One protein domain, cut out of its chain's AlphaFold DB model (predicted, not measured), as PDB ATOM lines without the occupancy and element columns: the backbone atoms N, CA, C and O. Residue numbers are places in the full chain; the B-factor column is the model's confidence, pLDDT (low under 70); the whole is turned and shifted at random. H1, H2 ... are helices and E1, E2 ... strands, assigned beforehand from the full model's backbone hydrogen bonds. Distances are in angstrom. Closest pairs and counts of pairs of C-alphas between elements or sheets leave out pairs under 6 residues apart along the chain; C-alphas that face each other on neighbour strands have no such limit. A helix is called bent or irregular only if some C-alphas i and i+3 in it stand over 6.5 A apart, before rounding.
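This is residues 10 to 92 of the 178 residues of an uncharacterized protein of Actinobacteria bacterium (UniProt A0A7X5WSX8). A very small parallel sheet, E1 beside E2, makes the core, with H4 packed on one side and running back along the strands, while H1 and the first residues of H2 cover the other side. Short H3 lies beyond the sheet, next to the end of H1, and the first printed residues, 10 to 11, add a short parallel strip along E1. The printed part has 83 residues with four named helices and two named strands, in the order H1, E1, H2, H3, E2, H4; its class is mostly helix. It is compact, with a radius of gyration of the C-alphas of 12.6 A, and its outline is rounded, with spans of 33 by 28 by 23 A.

Start at C-alpha 16, at (198.847, 156.429, 222.831); from there H1 runs through residues 16 to 30, 20.7 A long. E1 is residues 39 to 42, 9.4 A, beginning at (208.034, 158.427, 207.195). Next find H2, residues 49 to 62, 18.5 A; it is neither bent nor irregular, but only just: C-alphas 59 and 62 are 6.1 A apart. H3 is residues 69 to 74, 10.2 A, and E2 is residues 76 to 78, 6.4 A. H4, residues 81 to 92, is 17.7 A long and ends at C-alpha 92, at (216.654, 156.030, 198.383).

Look first at residues 10 to 11, which pair in parallel with residues 40 to 41 of E1. E1 and E2 are parallel neighbours at 16 degrees; find N 41 and O 76 at 2.8 A, and N 76 and O 39 at 2.9 A. E1, H2 H3, E2 form a strand-helix-strand unit, two parallel strands joined through helices, with a right-handed crossover. The closest C-alphas of E1 and H4 are those of Val 40 and Ala 84, 6.1 A; of E1 and H2, those of Leu 41 and Trp 50, 6.3 A. H1 and E1 are near each other. H1 touches H3 with residues 26 to 30 alone, closest at the C-alphas of Gln 30 and Asp 71, 6.9 A; their tilt of 67 degrees is steep, only just short of about perpendicular, opposite ways. H2 and H3 are close but not clearly touching, with the C-alphas of Leu 62 and Ala 69 at 6.6 A. H1 and H4 are apart. Every O i to N i+4 pair is within hydrogen-bond range in H1 and H2, 7 of 8 in H4, and 0 of 2 in H3, where 3 of 3 O i to N i+3 pairs are.

The two C-alphas farthest apart are those of Pro 64 and Glu 82, 34.2 A. The printed part has no cut and no long link. Its mean pLDDT is 96.8, and no printed residue is under 70.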
ATOM      1  N   VAL A  10     206.466 153.178 208.426       97.75
ATOM      2  CA  VAL A  10     205.057 153.256 208.032       97.75
ATOM      3  C   VAL A  10     204.221 153.123 209.296       97.75
ATOM      4  O   VAL A  10     204.234 152.076 209.942       97.75
ATOM      5  N   LEU A  11     203.538 154.200 209.672       97.75
ATOM      6  CA  LEU A  11     202.740 154.293 210.886       97.75
ATOM      7  C   LEU A  11     201.261 154.164 210.531       97.75
ATOM      8  O   LEU A  11     200.735 154.910 209.705       97.75
ATOM      9  N   LEU A  12     200.596 153.201 211.164       98.00
ATOM     10  CA  LEU A  12     199.163 152.945 211.014       98.00
ATOM     11  C   LEU A  12     198.385 153.599 212.166       98.00
ATOM     12  O   LEU A  12     198.981 153.856 213.214       98.00
ATOM     13  N   PRO A  13     197.066 153.837 212.032       98.12
ATOM     14  CA  PRO A  13     196.260 154.392 213.111       98.12
ATOM     15  C   PRO A  13     196.353 153.552 214.386       98.12
ATOM     16  O   PRO A  13     196.211 152.327 214.354       98.12
ATOM     17  N   GLY A  14     196.556 154.217 215.522       97.31
ATOM     18  CA  GLY A  14     196.765 153.544 216.798       97.31
ATOM     19  C   GLY A  14     196.359 154.371 218.014       97.31
ATOM     20  O   GLY A  14     195.692 155.401 217.914       97.31
ATOM     21  N   GLY A  15     196.722 153.876 219.197       97.25
ATOM     22  CA  GLY A  15     196.476 154.555 220.471       97.25
ATOM     23  C   GLY A  15     197.668 155.402 220.927       97.25
ATOM     24  O   GLY A  15     198.527 155.779 220.135       97.25
ATOM     25  N   PHE A  16     197.758 155.641 222.238       97.56
ATOM     26  CA  PHE A  16     198.847 156.429 222.831       97.56
ATOM     27  C   PHE A  16     200.246 155.887 222.536       97.56
ATOM     28  O   PHE A  16     201.147 156.684 222.326       97.56
ATOM     29  N   GLY A  17     200.427 154.563 222.477       97.19
ATOM     30  CA  GLY A  17     201.735 153.977 222.163       97.19
ATOM     31  C   GLY A  17     202.227 154.359 220.766       97.19
ATOM     32  O   GLY A  17     203.360 154.790 220.610       97.19
ATOM     33  N   THR A  18     201.345 154.297 219.766       96.00
ATOM     34  CA  THR A  18     201.676 154.732 218.404       96.00
ATOM     35  C   THR A  18     202.003 156.218 218.365       96.00
ATOM     36  O   THR A  18     202.961 156.603 217.715       96.00
ATOM     37  N   MET A  19     201.248 157.053 219.083       96.25
ATOM     38  CA  MET A  19     201.522 158.492 219.138       96.25
ATOM     39  C   MET A  19     202.856 158.817 219.814       96.25
ATOM     40  O   MET A  19     203.588 159.662 219.308       96.25
ATOM     41  N   ASP A  20     203.185 158.142 220.916       96.69
ATOM     42  CA  ASP A  20     204.474 158.283 221.601       96.69
ATOM     43  C   ASP A  20     205.639 157.967 220.649       96.69
ATOM     44  O   ASP A  20     206.522 158.799 220.446       96.69
ATOM     45  N   GLU A  21     205.568 156.829 219.953       95.50
ATOM     46  CA  GLU A  21     206.571 156.430 218.960       95.50
ATOM     47  C   GLU A  21     206.638 157.396 217.764       95.50
ATOM     48  O   GLU A  21     207.735 157.747 217.321       95.50
ATOM     49  N   SER A  22     205.492 157.871 217.255       95.56
ATOM     50  CA  SER A  22     205.427 158.866 216.175       95.56
ATOM     51  C   SER A  22     206.146 160.157 216.555       95.56
ATOM     52  O   SER A  22     206.994 160.641 215.805       95.56
ATOM     53  N   PHE A  23     205.822 160.733 217.715       95.81
ATOM     54  CA  PHE A  23     206.420 161.994 218.146       95.81
ATOM     55  C   PHE A  23     207.896 161.832 218.514       95.81
ATOM     56  O   PHE A  23     208.684 162.733 218.213       95.81
ATOM     57  N   GLU A  24     208.303 160.695 219.091       95.62
ATOM     58  CA  GLU A  24     209.718 160.396 219.331       95.62
ATOM     59  C   GLU A  24     210.495 160.366 218.004       95.62
ATOM     60  O   GLU A  24     211.514 161.051 217.869       95.62
ATOM     61  N   LEU A  25     209.981 159.651 216.995       95.62
ATOM     62  CA  LEU A  25     210.583 159.565 215.663       95.62
ATOM     63  C   LEU A  25     210.736 160.936 215.007       95.62
ATOM     64  O   LEU A  25     211.839 161.303 214.593       95.62
ATOM     65  N   LEU A  26     209.650 161.708 214.944       95.69
ATOM     66  CA  LEU A  26     209.670 163.029 214.319       95.69
ATOM     67  C   LEU A  26     210.618 163.975 215.049       95.69
ATOM     68  O   LEU A  26     211.398 164.667 214.400       95.69
ATOM     69  N   THR A  27     210.648 163.931 216.382       95.69
ATOM     70  CA  THR A  27     211.583 164.732 217.180       95.69
ATOM     71  C   THR A  27     213.036 164.362 216.871       95.69
ATOM     72  O   THR A  27     213.886 165.246 216.726       95.69
ATOM     73  N   LEU A  28     213.366 163.071 216.748       95.50
ATOM     74  CA  LEU A  28     214.733 162.641 216.435       95.50
ATOM     75  C   LEU A  28     215.172 163.046 215.026       95.50
ATOM     76  O   LEU A  28     216.350 163.366 214.842       95.50
ATOM     77  N   ILE A  29     214.273 163.018 214.040       94.69
ATOM     78  CA  ILE A  29     214.572 163.474 212.674       94.69
ATOM     79  C   ILE A  29     214.719 165.000 212.662       94.69
ATOM     80  O   ILE A  29     215.760 165.509 212.246       94.69
ATOM     81  N   GLN A  30     213.741 165.725 213.210       94.56
ATOM     82  CA  GLN A  30     213.720 167.190 213.295       94.56
ATOM     83  C   GLN A  30     214.973 167.757 213.980       94.56
ATOM     84  O   GLN A  30     215.541 168.758 213.551       94.56
ATOM     85  N   THR A  31     215.448 167.107 215.044       93.25
ATOM     86  CA  THR A  31     216.621 167.569 215.807       93.25
ATOM     87  C   THR A  31     217.954 167.009 215.296       93.25
ATOM     88  O   THR A  31     219.007 167.283 215.888       93.25
ATOM     89  N   GLY A  32     217.942 166.212 214.220       92.06
ATOM     90  CA  GLY A  32     219.148 165.605 213.649       92.06
ATOM     91  C   GLY A  32     219.824 164.578 214.546       92.06
ATOM     92  O   GLY A  32     221.041 164.387 214.476       92.06
ATOM     93  N   LYS A  33     219.066 163.977 215.464       92.81
ATOM     94  CA  LYS A  33     219.528 162.890 216.337       92.81
ATOM     95  C   LYS A  33     219.411 161.525 215.663       92.81
ATOM     96  O   LYS A  33     220.010 160.564 216.142       92.81
ATOM     97  N   SER A  34     218.694 161.468 214.546       92.06
ATOM     98  CA  SER A  34     218.667 160.358 213.600       92.06
ATOM     99  C   SER A  34     219.024 160.850 212.197       92.06
ATOM    100  O   SER A  34     218.995 162.052 211.922       92.06
ATOM    101  N   VAL A  35     219.418 159.924 211.323       91.12
ATOM    102  CA  VAL A  35     219.595 160.224 209.897       91.12
ATOM    103  C   VAL A  35     218.226 160.401 209.228       91.12
ATOM    104  O   VAL A  35     217.255 159.807 209.696       91.12
ATOM    105  N   PRO A  36     218.129 161.174 208.131       93.44
ATOM    106  CA  PRO A  36     216.901 161.275 207.353       93.44
ATOM    107  C   PRO A  36     216.389 159.901 206.912       93.44
ATOM    108  O   PRO A  36     217.163 159.075 206.418       93.44
ATOM    109  N   ALA A  37     215.082 159.699 207.051       94.94
ATOM    110  CA  ALA A  37     214.361 158.507 206.626       94.94
ATOM    111  C   ALA A  37     212.965 158.906 206.108       94.94
ATOM    112  O   ALA A  37     212.420 159.910 206.576       94.94
ATOM    113  N   PRO A  38     212.372 158.147 205.171       97.19
ATOM    114  CA  PRO A  38     210.992 158.339 204.764       97.19
ATOM    115  C   PRO A  38     210.050 157.858 205.874       97.19
ATOM    116  O   PRO A  38     210.202 156.755 206.416       97.19
ATOM    117  N   VAL A  39     209.069 158.699 206.196       98.00
ATOM    118  CA  VAL A  39     208.034 158.427 207.195       98.00
ATOM    119  C   VAL A  39     206.673 158.557 206.526       98.00
ATOM    120  O   VAL A  39     206.288 159.634 206.077       98.00
ATOM    121  N   VAL A  40     205.937 157.452 206.469       98.56
ATOM    122  CA  VAL A  40     204.587 157.405 205.911       98.56
ATOM    123  C   VAL A  40     203.581 157.239 207.035       98.56
ATOM    124  O   VAL A  40     203.666 156.309 207.833       98.56
ATOM    125  N   LEU A  41     202.600 158.127 207.066       98.56
ATOM    126  CA  LEU A  41     201.418 158.038 207.905       98.56
ATOM    127  C   LEU A  41     200.297 157.459 207.040       98.56
ATOM    128  O   LEU A  41     199.681 158.177 206.250       98.56
ATOM    129  N   LEU A  42     200.110 156.141 207.127       98.62
ATOM    130  CA  LEU A  42     199.216 155.388 206.250       98.62
ATOM    131  C   LEU A  42     197.878 155.144 206.949       98.62
ATOM    132  O   LEU A  42     197.824 154.451 207.962       98.62
ATOM    133  N   ASP A  43     196.807 155.699 206.398       98.25
ATOM    134  CA  ASP A  43     195.427 155.423 206.798       98.25
ATOM    135  C   ASP A  43     194.854 154.223 206.003       98.25
ATOM    136  O   ASP A  43     195.350 153.897 204.922       98.25
ATOM    137  N   PRO A  44     193.803 153.531 206.490       96.94
ATOM    138  CA  PRO A  44     192.982 152.703 205.609       96.94
ATOM    139  C   PRO A  44     192.296 153.589 204.552       96.94
ATOM    140  O   PRO A  44     192.063 154.763 204.834       96.94
ATOM    141  N   PRO A  45     191.886 153.055 203.385       97.06
ATOM    142  CA  PRO A  45     191.198 153.839 202.356       97.06
ATOM    143  C   PRO A  45     190.005 154.638 202.904       97.06
ATOM    144  O   PRO A  45     189.091 154.067 203.508       97.06
ATOM    145  N   GLY A  46     190.012 155.959 202.705       95.12
ATOM    146  CA  GLY A  46     189.015 156.890 203.249       95.12
ATOM    147  C   GLY A  46     189.128 157.159 204.758       95.12
ATOM    148  O   GLY A  46     188.230 157.767 205.349       95.12
ATOM    149  N   GLY A  47     190.201 156.694 205.397       96.75
ATOM    150  CA  GLY A  47     190.555 156.999 206.775       96.75
ATOM    151  C   GLY A  47     190.839 158.487 206.964       96.75
ATOM    152  O   GLY A  47     191.157 159.214 206.030       96.75
ATOM    153  N   THR A  48     190.662 158.963 208.194       97.75
ATOM    154  CA  THR A  48     190.846 160.387 208.532       97.75
ATOM    155  C   THR A  48     191.746 160.581 209.742       97.75
ATOM    156  O   THR A  48     191.846 161.694 210.258       97.75
ATOM    157  N   TYR A  49     192.374 159.512 210.238       98.38
ATOM    158  CA  TYR A  49     193.126 159.560 211.482       98.38
ATOM    159  C   TYR A  49     194.336 160.483 211.332       98.38
ATOM    160  O   TYR A  49     194.491 161.432 212.103       98.38
ATOM    161  N   TRP A  50     195.146 160.263 210.297       98.12
ATOM    162  CA  TRP A  50     196.360 161.033 210.063       98.12
ATOM    163  C   TRP A  50     196.083 162.398 209.451       98.12
ATOM    164  O   TRP A  50     196.804 163.345 209.748       98.12
ATOM    165  N   THR A  51     195.009 162.551 208.671       96.88
ATOM    166  CA  THR A  51     194.583 163.877 208.197       96.88
ATOM    167  C   THR A  51     194.159 164.777 209.359       96.88
ATOM    168  O   THR A  51     194.588 165.923 209.416       96.88
ATOM    169  N   ARG A  52     193.390 164.261 210.329       98.00
ATOM    170  CA  ARG A  52     193.019 165.020 211.539       98.00
ATOM    171  C   ARG A  52     194.206 165.260 212.465       98.00
ATOM    172  O   ARG A  52     194.301 166.316 213.078       98.00
ATOM    173  N   TRP A  53     195.124 164.301 212.566       98.00
ATOM    174  CA  TRP A  53     196.386 164.513 213.275       98.00
ATOM    175  C   TRP A  53     197.212 165.626 212.619       98.00
ATOM    176  O   TRP A  53     197.726 166.489 213.321       98.00
ATOM    177  N   LYS A  54     197.294 165.656 211.283       97.69
ATOM    178  CA  LYS A  54     198.005 166.700 210.538       97.69
ATOM    179  C   LYS A  54     197.367 168.069 210.749       97.69
ATOM    180  O   LYS A  54     198.095 169.022 210.984       97.69
ATOM    181  N   GLU A  55     196.039 168.149 210.751       98.31
ATOM    182  CA  GLU A  55     195.304 169.373 211.097       98.31
ATOM    183  C   GLU A  55     195.644 169.851 212.520       98.31
ATOM    184  O   GLU A  55     195.944 171.023 212.720       98.31
ATOM    185  N   PHE A  56     195.694 168.945 213.503       98.12
ATOM    186  CA  PHE A  56     196.160 169.276 214.855       98.12
ATOM    187  C   PHE A  56     197.609 169.787 214.861       98.12
ATOM    188  O   PHE A  56     197.898 170.784 215.515       98.12
ATOM    189  N   VAL A  57     198.525 169.139 214.134       98.00
ATOM    190  CA  VAL A  57     199.925 169.587 214.026       98.00
ATOM    191  C   VAL A  57     200.009 170.976 213.391       98.00
ATOM    192  O   VAL A  57     200.755 171.827 213.865       98.00
ATOM    193  N   GLU A  58     199.232 171.238 212.346       98.31
ATOM    194  CA  GLU A  58     199.195 172.543 211.691       98.31
ATOM    195  C   GLU A  58     198.672 173.631 212.643       98.31
ATOM    196  O   GLU A  58     199.344 174.642 212.844       98.31
ATOM    197  N   ILE A  59     197.535 173.400 213.299       98.56
ATOM    198  CA  ILE A  59     196.886 174.402 214.157       98.56
ATOM    199  C   ILE A  59     197.641 174.605 215.475       98.56
ATOM    200  O   ILE A  59     197.870 175.734 215.895       98.56
ATOM    201  N   GLU A  60     198.032 173.532 216.158       98.19
ATOM    202  CA  GLU A  60     198.518 173.622 217.541       98.19
ATOM    203  C   GLU A  60     200.047 173.682 217.634       98.19
ATOM    204  O   GLU A  60     200.587 174.130 218.647       98.19
ATOM    205  N   LEU A  61     200.773 173.226 216.606       97.50
ATOM    206  CA  LEU A  61     202.239 173.208 216.616       97.50
ATOM    207  C   LEU A  61     202.816 174.214 215.618       97.50
ATOM    208  O   LEU A  61     203.729 174.959 215.980       97.50
ATOM    209  N   LEU A  62     202.309 174.266 214.385       98.00
ATOM    210  CA  LEU A  62     202.847 175.169 213.368       98.00
ATOM    211  C   LEU A  62     202.389 176.619 213.571       98.00
ATOM    212  O   LEU A  62     203.247 177.498 213.625       98.00
ATOM    213  N   GLU A  63     201.086 176.896 213.705       98.31
ATOM    214  CA  GLU A  63     200.598 178.282 213.856       98.31
ATOM    215  C   GLU A  63     201.226 179.032 215.048       98.31
ATOM    216  O   GLU A  63     201.614 180.193 214.877       98.31
ATOM    217  N   PRO A  64     201.424 178.414 216.233       97.94
ATOM    218  CA  PRO A  64     202.088 179.072 217.356       97.94
ATOM    219  C   PRO A  64     203.621 179.120 217.221       97.94
ATOM    220  O   PRO A  64     204.291 179.685 218.087       97.94
ATOM    221  N   GLY A  65     204.189 178.529 216.163       96.75
ATOM    222  CA  GLY A  65     205.625 178.518 215.881       96.75
ATOM    223  C   GLY A  65     206.436 177.521 216.714       96.75
ATOM    224  O   GLY A  65     207.617 177.759 216.964       96.75
ATOM    225  N   LEU A  66     205.822 176.424 217.174       95.81
ATOM    226  CA  LEU A  66     206.517 175.346 217.896       95.81
ATOM    227  C   LEU A  66     207.321 174.441 216.950       95.81
ATOM    228  O   LEU A  66     208.307 173.837 217.372       95.81
ATOM    229  N   ILE A  67     206.915 174.376 215.681       96.50
ATOM    230  CA  ILE A  67     207.644 173.739 214.580       96.50
ATOM    231  C   ILE A  67     207.777 174.707 213.398       96.50
ATOM    232  O   ILE A  67     207.086 175.724 213.329       96.50
ATOM    233  N   SER A  68     208.671 174.394 212.463       95.62
ATOM    234  CA  SER A  68     208.793 175.120 211.197       95.62
ATOM    235  C   SER A  68     207.807 174.588 210.152       95.62
ATOM    236  O   SER A  68     207.356 173.448 210.232       95.62
ATOM    237  N   ALA A  69     207.495 175.394 209.133       96.38
ATOM    238  CA  ALA A  69     206.649 174.945 208.023       96.38
ATOM    239  C   ALA A  69     207.268 173.754 207.269       96.38
ATOM    240  O   ALA A  69     206.547 172.855 206.839       96.38
ATOM    241  N   ASP A  70     208.599 173.719 207.169       96.31
ATOM    242  CA  ASP A  70     209.330 172.641 206.505       96.31
ATOM    243  C   ASP A  70     209.181 171.309 207.252       96.31
ATOM    244  O   ASP A  70     209.190 170.258 206.616       96.31
ATOM    245  N   ASP A  71     208.977 171.322 208.577       96.94
ATOM    246  CA  ASP A  71     208.804 170.096 209.372       96.94
ATOM    247  C   ASP A  71     207.583 169.272 208.927       96.94
ATOM    248  O   ASP A  71     207.557 168.056 209.121       96.94
ATOM    249  N   LEU A  72     206.605 169.884 208.249       96.88
ATOM    250  CA  LEU A  72     205.487 169.156 207.643       96.88
ATOM    251  C   LEU A  72     205.927 168.233 206.494       96.88
ATOM    252  O   LEU A  72     205.230 167.264 206.199       96.88
ATOM    253  N   ALA A  73     207.078 168.494 205.867       96.19
ATOM    254  CA  ALA A  73     207.656 167.641 204.829       96.19
ATOM    255  C   ALA A  73     208.352 166.389 205.394       96.19
ATOM    256  O   ALA A  73     208.784 165.530 204.628       96.19
ATOM    257  N   LEU A  74     208.475 166.261 206.723       96.88
ATOM    258  CA  LEU A  74     209.040 165.064 207.352       96.88
ATOM    259  C   LEU A  74     208.149 163.829 207.188       96.88
ATOM    260  O   LEU A  74     208.644 162.712 207.342       96.88
ATOM    261  N   VAL A  75     206.861 164.017 206.885       97.38
ATOM    262  CA  VAL A  75     205.884 162.935 206.756       97.38
ATOM    263  C   VAL A  75     205.111 163.004 205.447       97.38
ATOM    264  O   VAL A  75     204.697 164.068 204.992       97.38
ATOM    265  N   LYS A  76     204.817 161.832 204.887       97.81
ATOM    266  CA  LYS A  76     203.838 161.649 203.815       97.81
ATOM    267  C   LYS A  76     202.569 161.045 204.413       97.81
ATOM    268  O   LYS A  76     202.600 159.922 204.905       97.81
ATOM    269  N   VAL A  77     201.451 161.770 204.364       98.19
ATOM    270  CA  VAL A  77     200.125 161.223 204.707       98.19
ATOM    271  C   VAL A  77     199.485 160.657 203.443       98.19
ATOM    272  O   VAL A  77     199.444 161.350 202.426       98.19
ATOM    273  N   THR A  78     199.003 159.418 203.495       98.25
ATOM    274  CA  THR A  78     198.287 158.774 202.381       98.25
ATOM    275  C   THR A  78     197.377 157.658 202.895       98.25
ATOM    276  O   THR A  78     197.561 157.168 204.005       98.25
ATOM    277  N   ASP A  79     196.394 157.252 202.098       98.00
ATOM    278  CA  ASP A  79     195.585 156.046 202.306       98.00
ATOM    279  C   ASP A  79     195.809 154.987 201.202       98.00
ATOM    280  O   ASP A  79     195.136 153.951 201.169       98.00
ATOM    281  N   SER A  80     196.789 155.224 200.316       98.19
ATOM    282  CA  SER A  80     197.220 154.302 199.262       98.19
ATOM    283  C   SER A  80     198.487 153.548 199.665       98.19
ATOM    284  O   SER A  80     199.509 154.127 200.040       98.19
ATOM    285  N   ILE A  81     198.436 152.225 199.517       97.69
ATOM    286  CA  ILE A  81     199.594 151.347 199.722       97.69
ATOM    287  C   ILE A  81     200.658 151.627 198.656       97.69
ATOM    288  O   ILE A  81     201.850 151.622 198.951       97.69
ATOM    289  N   GLU A  82     200.234 151.883 197.422       98.12
ATOM    290  CA  GLU A  82     201.114 152.167 196.295       98.12
ATOM    291  C   GLU A  82     201.919 153.447 196.536       98.12
ATOM    292  O   GLU A  82     203.141 153.419 196.404       98.12
ATOM    293  N   GLU A  83     201.269 154.529 196.978       98.06
ATOM    294  CA  GLU A  83     201.963 155.773 197.335       98.06
ATOM    295  C   GLU A  83     202.920 155.586 198.519       98.06
ATOM    296  O   GLU A  83     204.015 156.145 198.524       98.06
ATOM    297  N   ALA A  84     202.529 154.790 199.519       98.12
ATOM    298  CA  ALA A  84     203.385 154.486 200.663       98.12
ATOM    299  C   ALA A  84     204.669 153.755 200.236       98.12
ATOM    300  O   ALA A  84     205.767 154.098 200.678       98.12
ATOM    301  N   VAL A  85     204.541 152.752 199.362       97.75
ATOM    302  CA  VAL A  85     205.687 152.016 198.809       97.75
ATOM    303  C   VAL A  85     206.542 152.930 197.936       97.75
ATOM    304  O   VAL A  85     207.770 152.898 198.042       97.75
ATOM    305  N   GLU A  86     205.913 153.759 197.103       97.44
ATOM    306  CA  GLU A  86     206.621 154.712 196.256       97.44
ATOM    307  C   GLU A  86     207.447 155.697 197.085       97.44
ATOM    308  O   GLU A  86     208.622 155.871 196.775       97.44
ATOM    309  N   GLU A  87     206.901 156.276 198.157       97.56
ATOM    310  CA  GLU A  87     207.635 157.184 199.053       97.56
ATOM    311  C   GLU A  87     208.917 156.528 199.590       97.56
ATOM    312  O   GLU A  87     210.012 157.086 199.485       97.56
ATOM    313  N   VAL A  88     208.807 155.296 200.099       96.50
ATOM    314  CA  VAL A  88     209.948 154.558 200.658       96.50
ATOM    315  C   VAL A  88     210.998 154.242 199.590       96.50
ATOM    316  O   VAL A  88     212.196 154.439 199.812       96.50
ATOM    317  N   CYS A  89     210.575 153.752 198.424       95.12
ATOM    318  CA  CYS A  89     211.489 153.391 197.345       95.12
ATOM    319  C   CYS A  89     212.131 154.620 196.692       95.12
ATOM    320  O   CYS A  89     213.323 154.601 196.373       95.12
ATOM    321  N   ARG A  90     211.354 155.688 196.493       95.94
ATOM    322  CA  ARG A  90     211.807 156.926 195.861       95.94
ATOM    323  C   ARG A  90     212.850 157.620 196.717       95.94
ATOM    324  O   ARG A  90     213.855 158.044 196.155       95.94
ATOM    325  N   PHE A  91     212.671 157.665 198.039       96.88
ATOM    326  CA  PHE A  91     213.601 158.324 198.958       96.88
ATOM    327  C   PHE A  91     215.063 157.907 198.726       96.88
ATOM    328  O   PHE A  91     215.941 158.758 198.600       96.88
ATOM    329  N   TYR A  92     215.314 156.604 198.570       95.50
ATOM    330  CA  TYR A  92     216.654 156.030 198.383       95.50
ATOM    331  C   TYR A  92     217.115 155.918 196.923       95.50
ATOM    332  O   TYR A  92     218.152 155.302 196.658       95.50
TER     333      TYR A  92